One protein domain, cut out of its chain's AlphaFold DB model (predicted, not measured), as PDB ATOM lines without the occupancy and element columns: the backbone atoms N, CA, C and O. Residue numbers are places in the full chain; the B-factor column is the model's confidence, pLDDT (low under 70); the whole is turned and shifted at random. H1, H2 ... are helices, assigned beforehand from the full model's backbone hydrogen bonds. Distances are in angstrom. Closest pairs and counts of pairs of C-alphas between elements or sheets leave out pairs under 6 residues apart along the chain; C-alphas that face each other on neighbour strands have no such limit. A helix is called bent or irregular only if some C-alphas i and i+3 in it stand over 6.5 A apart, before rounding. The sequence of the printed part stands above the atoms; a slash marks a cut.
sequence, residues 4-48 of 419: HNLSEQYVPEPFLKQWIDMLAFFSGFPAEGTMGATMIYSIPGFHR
ATOM      1  N   HIS A   4     133.448 152.080 160.944       83.50
ATOM      2  CA  HIS A   4     133.021 152.312 162.327       83.50
ATOM      3  C   HIS A   4     134.175 152.145 163.327       83.50
ATOM      4  O   HIS A   4     134.410 153.007 164.163       83.50
ATOM      5  N   ASN A   5     134.992 151.094 163.189       83.69
ATOM      6  CA  ASN A   5     136.139 150.899 164.085       83.69
ATOM      7  C   ASN A   5     137.162 152.041 163.984       83.69
ATOM      8  O   ASN A   5     137.831 152.351 164.967       83.69
ATOM      9  N   LEU A   6     137.307 152.655 162.805       81.81
ATOM     10  CA  LEU A   6     138.159 153.830 162.631       81.81
ATOM     11  C   LEU A   6     137.514 155.071 163.257       81.81
ATOM     12  O   LEU A   6     138.202 155.815 163.950       81.81
ATOM     13  N   SER A   7     136.215 155.300 163.047       83.50
ATOM     14  CA  SER A   7     135.523 156.448 163.642       83.50
ATOM     15  C   SER A   7     135.545 156.384 165.175       83.50
ATOM     16  O   SER A   7     135.871 157.387 165.808       83.50
ATOM     17  N   GLU A   8     135.348 155.203 165.777       84.88
ATOM     18  CA  GLU A   8     135.446 154.988 167.231       84.88
ATOM     19  C   GLU A   8     136.821 155.340 167.815       84.88
ATOM     20  O   GLU A   8     136.908 155.820 168.944       84.88
ATOM     21  N   GLN A   9     137.903 155.122 167.062       86.31
ATOM     22  CA  GLN A   9     139.263 155.397 167.538       86.31
ATOM     23  C   GLN A   9     139.587 156.892 167.601       86.31
ATOM     24  O   GLN A   9     140.378 157.310 168.447       86.31
ATOM     25  N   TYR A  10     139.014 157.693 166.699       84.75
ATOM     26  CA  TYR A  10     139.421 159.087 166.502       84.75
ATOM     27  C   TYR A  10     138.351 160.116 166.888       84.75
ATOM     28  O   TYR A  10     138.685 161.290 167.050       84.75
ATOM     29  N   VAL A  11     137.084 159.713 167.044       87.31
ATOM     30  CA  VAL A  11     135.948 160.629 167.243       87.31
ATOM     31  C   VAL A  11     135.289 160.371 168.604       87.31
ATOM     32  O   VAL A  11     134.481 159.452 168.736       87.31
ATOM     33  N   PRO A  12     135.604 161.176 169.637       86.19
ATOM     34  CA  PRO A  12     135.110 160.937 170.993       86.19
ATOM     35  C   PRO A  12     133.675 161.433 171.224       86.19
ATOM     36  O   PRO A  12     133.017 160.976 172.155       86.19
ATOM     37  N   GLU A  13     133.196 162.396 170.429       91.56
ATOM     38  CA  GLU A  13     131.870 162.991 170.608       91.56
ATOM     39  C   GLU A  13     130.800 162.103 169.934       91.56
ATOM     40  O   GLU A  13     130.906 161.840 168.731       91.56
ATOM     41  N   PRO A  14     129.793 161.604 170.682       86.69
ATOM     42  CA  PRO A  14     128.845 160.620 170.162       86.69
ATOM     43  C   PRO A  14     128.049 161.068 168.935       86.69
ATOM     44  O   PRO A  14     127.829 160.254 168.037       86.69
ATOM     45  N   PHE A  15     127.619 162.330 168.871       87.00
ATOM     46  CA  PHE A  15     126.855 162.829 167.729       87.00
ATOM     47  C   PHE A  15     127.727 162.941 166.471       87.00
ATOM     48  O   PHE A  15     127.331 162.460 165.412       87.00
ATOM     49  N   LEU A  16     128.938 163.490 166.579       87.69
ATOM     50  CA  LEU A  16     129.906 163.564 165.485       87.69
ATOM     51  C   LEU A  16     130.279 162.173 164.983       87.69
ATOM     52  O   LEU A  16     130.424 161.993 163.776       87.69
ATOM     53  N   LYS A  17     130.385 161.185 165.879       86.62
ATOM     54  CA  LYS A  17     130.595 159.790 165.486       86.62
ATOM     55  C   LYS A  17     129.450 159.288 164.609       86.62
ATOM     56  O   LYS A  17     129.698 158.831 163.500       86.62
ATOM     57  N   GLN A  18     128.205 159.426 165.066       85.75
ATOM     58  CA  GLN A  18     127.036 158.999 164.287       85.75
ATOM     59  C   GLN A  18     126.899 159.771 162.969       85.75
ATOM     60  O   GLN A  18     126.520 159.196 161.951       85.75
ATOM     61  N   TRP A  19     127.232 161.062 162.962       86.75
ATOM     62  CA  TRP A  19     127.238 161.874 161.750       86.75
ATOM     63  C   TRP A  19     128.299 161.398 160.748       86.75
ATOM     64  O   TRP A  19     128.003 161.277 159.562       86.75
ATOM     65  N   ILE A  20     129.508 161.065 161.211       85.94
ATOM     66  CA  ILE A  20     130.568 160.496 160.367       85.94
ATOM     67  C   ILE A  20     130.158 159.116 159.851       85.94
ATOM     68  O   ILE A  20     130.289 158.854 158.657       85.94
ATOM     69  N   ASP A  21     129.620 158.256 160.712       86.06
ATOM     70  CA  ASP A  21     129.166 156.918 160.333       86.06
ATOM     71  C   ASP A  21     128.033 156.971 159.306       86.06
ATOM     72  O   ASP A  21     127.987 156.163 158.378       86.06
ATOM     73  N   MET A  22     127.157 157.971 159.407       86.31
ATOM     74  CA  MET A  22     126.124 158.231 158.413       86.31
ATOM     75  C   MET A  22     126.717 158.491 157.019       86.31
ATOM     76  O   MET A  22     126.130 158.051 156.029       86.31
ATOM     77  N   LEU A  23     127.904 159.103 156.900       84.00
ATOM     78  CA  LEU A  23     128.545 159.309 155.593       84.00
ATOM     79  C   LEU A  23     128.857 157.980 154.886       84.00
ATOM     80  O   LEU A  23     128.984 157.949 153.663       84.00
ATOM     81  N   ALA A  24     128.945 156.863 155.614       80.31
ATOM     82  CA  ALA A  24     129.132 155.548 155.014       80.31
ATOM     83  C   ALA A  24     127.955 155.123 154.118       80.31
ATOM     84  O   ALA A  24     128.166 154.380 153.157       80.31
ATOM     85  N   PHE A  25     126.748 155.669 154.326       77.62
ATOM     86  CA  PHE A  25     125.584 155.369 153.485       77.62
ATOM     87  C   PHE A  25     125.754 155.812 152.031       77.62
ATOM     88  O   PHE A  25     125.126 155.218 151.153       77.62
ATOM     89  N   PHE A  26     126.661 156.752 151.731       70.25
ATOM     90  CA  PHE A  26     127.048 157.051 150.344       70.25
ATOM     91  C   PHE A  26     127.646 155.833 149.617       70.25
ATOM     92  O   PHE A  26     127.591 155.760 148.391       70.25
ATOM     93  N   SER A  27     128.184 154.862 150.359       65.19
ATOM     94  CA  SER A  27     128.684 153.585 149.835       65.19
ATOM     95  C   SER A  27     127.643 152.453 149.852       65.19
ATOM     96  O   SER A  27     127.929 151.347 149.399       65.19
ATOM     97  N   GLY A  28     126.421 152.720 150.328       65.44
ATOM     98  CA  GLY A  28     125.321 151.752 150.373       65.44
ATOM     99  C   GLY A  28     125.242 150.899 151.641       65.44
ATOM    100  O   GLY A  28     124.376 150.031 151.712       65.44
ATOM    101  N   PHE A  29     126.104 151.141 152.633       69.44
ATOM    102  CA  PHE A  29     126.174 150.372 153.877       69.44
ATOM    103  C   PHE A  29     126.264 151.278 155.113       69.44
ATOM    104  O   PHE A  29     126.808 152.379 155.028       69.44
ATOM    105  N   PRO A  30     125.822 150.793 156.288       77.00
ATOM    106  CA  PRO A  30     126.250 151.345 157.568       77.00
ATOM    107  C   PRO A  30     127.781 151.297 157.723       77.00
ATOM    108  O   PRO A  30     128.470 150.499 157.072       77.00
ATOM    109  N   ALA A  31     128.334 152.134 158.599       78.56
ATOM    110  CA  ALA A  31     129.779 152.248 158.808       78.56
ATOM    111  C   ALA A  31     130.436 150.937 159.270       78.56
ATOM    112  O   ALA A  31     131.594 150.670 158.940       78.56
ATOM    113  N   GLU A  32     129.696 150.093 159.985       76.69
ATOM    114  CA  GLU A  32     130.126 148.779 160.464       76.69
ATOM    115  C   GLU A  32     130.383 147.814 159.302       76.69
ATOM    116  O   GLU A  32     131.323 147.023 159.340       76.69
ATOM    117  N   GLY A  33     129.574 147.910 158.242       71.06
ATOM    118  CA  GLY A  33     129.710 147.105 157.030       71.06
ATOM    119  C   GLY A  33     130.633 147.717 155.977       71.06
ATOM    120  O   GLY A  33     131.032 147.029 155.040       71.06
ATOM    121  N   THR A  34     131.001 148.988 156.119       75.69
ATOM    122  CA  THR A  34     131.764 149.721 155.104       75.69
ATOM    123  C   THR A  34     133.265 149.563 155.310       75.69
ATOM    124  O   THR A  34     133.773 149.711 156.419       75.69
ATOM    125  N   MET A  35     134.014 149.304 154.236       75.81
ATOM    126  CA  MET A  35     135.476 149.235 154.309       75.81
ATOM    127  C   MET A  35     136.066 150.605 154.652       75.81
ATOM    128  O   MET A  35     135.861 151.573 153.917       75.81
ATOM    129  N   GLY A  36     136.882 150.670 155.709       74.31
ATOM    130  CA  GLY A  36     137.537 151.911 156.127       74.31
ATOM    131  C   GLY A  36     138.351 152.573 155.012       74.31
ATOM    132  O   GLY A  36     138.275 153.785 154.824       74.31
ATOM    133  N   ALA A  37     139.047 151.772 154.197       73.81
ATOM    134  CA  ALA A  37     139.813 152.258 153.047       73.81
ATOM    135  C   ALA A  37     138.947 153.052 152.051       73.81
ATOM    136  O   ALA A  37     139.352 154.128 151.616       73.81
ATOM    137  N   THR A  38     137.741 152.573 151.730       74.38
ATOM    138  CA  THR A  38     136.816 153.258 150.813       74.38
ATOM    139  C   THR A  38     136.458 154.651 151.329       74.38
ATOM    140  O   THR A  38     136.472 155.623 150.569       74.38
ATOM    141  N   MET A  39     136.197 154.770 152.630       78.81
ATOM    142  CA  MET A  39     135.814 156.039 153.251       78.81
ATOM    143  C   MET A  39     136.991 157.002 153.400       78.81
ATOM    144  O   MET A  39     136.824 158.192 153.135       78.81
ATOM    145  N   ILE A  40     138.190 156.500 153.718       76.00
ATOM    146  CA  ILE A  40     139.424 157.303 153.772       76.00
ATOM    147  C   ILE A  40     139.707 157.976 152.422       76.00
ATOM    148  O   ILE A  40     140.146 159.123 152.401       76.00
ATOM    149  N   TYR A  41     139.432 157.307 151.298       73.81
ATOM    150  CA  TYR A  41     139.572 157.924 149.974       73.81
ATOM    151  C   TYR A  41     138.410 158.863 149.616       73.81
ATOM    152  O   TYR A  41     138.628 159.882 148.959       73.81
ATOM    153  N   SER A  42     137.184 158.542 150.035       78.44
ATOM    154  CA  SER A  42     135.980 159.264 149.600       78.44
ATOM    155  C   SER A  42     135.749 160.570 150.365       78.44
ATOM    156  O   SER A  42     135.488 161.602 149.750       78.44
ATOM    157  N   ILE A  43     135.897 160.562 151.696       80.75
ATOM    158  CA  ILE A  43     135.586 161.720 152.552       80.75
ATOM    159  C   ILE A  43     136.435 162.953 152.199       80.75
ATOM    160  O   ILE A  43     135.848 164.025 152.021       80.75
ATOM    161  N   PRO A  44     137.771 162.862 152.029       81.19
ATOM    162  CA  PRO A  44     138.564 164.007 151.583       81.19
ATOM    163  C   PRO A  44     138.145 164.504 150.195       81.19
ATOM    164  O   PRO A  44     138.182 165.702 149.927       81.19
ATOM    165  N   GLY A  45     137.713 163.594 149.316       79.06
ATOM    166  CA  GLY A  45     137.193 163.927 147.991       79.06
ATOM    167  C   GLY A  45     135.897 164.738 148.034       79.06
ATOM    168  O   GLY A  45     135.733 165.638 147.214       79.06
ATOM    169  N   PHE A  46     135.012 164.473 148.999       77.94
ATOM    170  CA  PHE A  46     133.779 165.244 149.200       77.94
ATOM    171  C   PHE A  46     134.040 166.659 149.721       77.94
ATOM    172  O   PHE A  46     133.298 167.576 149.388       77.94
ATOM    173  N   HIS A  47     135.112 166.844 150.495       80.69
ATOM    174  CA  HIS A  47     135.409 168.107 151.181       80.69
ATOM    175  C   HIS A  47     136.569 168.894 150.555       80.69
ATOM    176  O   HIS A  47     136.994 169.912 151.103       80.69
ATOM    177  N   ARG A  48     137.114 168.448 149.414       84.69
ATOM    178  CA  ARG A  48     138.158 169.205 148.709       84.69
ATOM    179  C   ARG A  48     137.603 170.565 148.249       84.69
ATOM    180  O   ARG A  48     136.447 170.630 147.825       84.69
TER     181      ARG A  48
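What this domain is: This is residues 4 to 48 of the 419 residues of the protein "Hypothetical protein" of Ostreococcus mediterraneus (UniProt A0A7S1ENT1). The longest helix, H2, is a post with two shorter helices over the same side of it: H1 folds back beside residues 17 to 21 of H2 as a helical hairpin, and H3 runs crosswise near the last residues of H2. H1 and H2 touch, while H3 comes near both of them without clearly touching either. The printed part has 45 residues with three named helices, in the order H1, H2, H3, and no named strand; its class is all helix. The whole is compact, with a radius of gyration of the C-alphas of 9.8 A, and rounded, spanning 24 by 23 by 14 A.

Where its parts are: Find C-alpha 14 at (128.845, 160.620, 170.162); from there H2, residues 14 to 27, runs 21.5 A to C-alpha 27 at (128.684, 153.585, 149.835). Before it, look for H1 at residues 4 to 10, 10.2 A long. After it comes H3, residues 36 to 47, 17.1 A long and ending at C-alpha 47 at (135.409, 168.107, 151.181). H3 is neither bent nor irregular, but only just: C-alphas 41 and 44 are 6.4 A apart.

How they stand to each other: Start at H2, which touches H1 with residues 17 to 21 alone; the closest C-alphas, of Ser 7 and Lys 17, are 6.2 A apart. This hairpin has a steep tilt of 43 degrees, opposite ways. H3 is close to H2 but not clearly touching, about perpendicular at 85 degrees; the closest C-alphas, of Ala 24 and Met 39, are 6.9 A apart. H3 is also close to H1 but not clearly touching, with C-alphas 6 and 36 the closest at 6.8 A. In H1 every O i to N i+4 pair is within hydrogen-bond range, in H2 6 of 10 and in H3 6 of 8.

The domain as a whole: The two C-alphas farthest apart, of Gly 33 and Arg 48, are 25.1 A apart. The printed part has no cut; the link from H1 to H2 is tight, that from H2 to H3 short. The mean pLDDT of the printed part is 80.3; look at residues 27 to 29, of which 27 belongs to H2, for the values under 70.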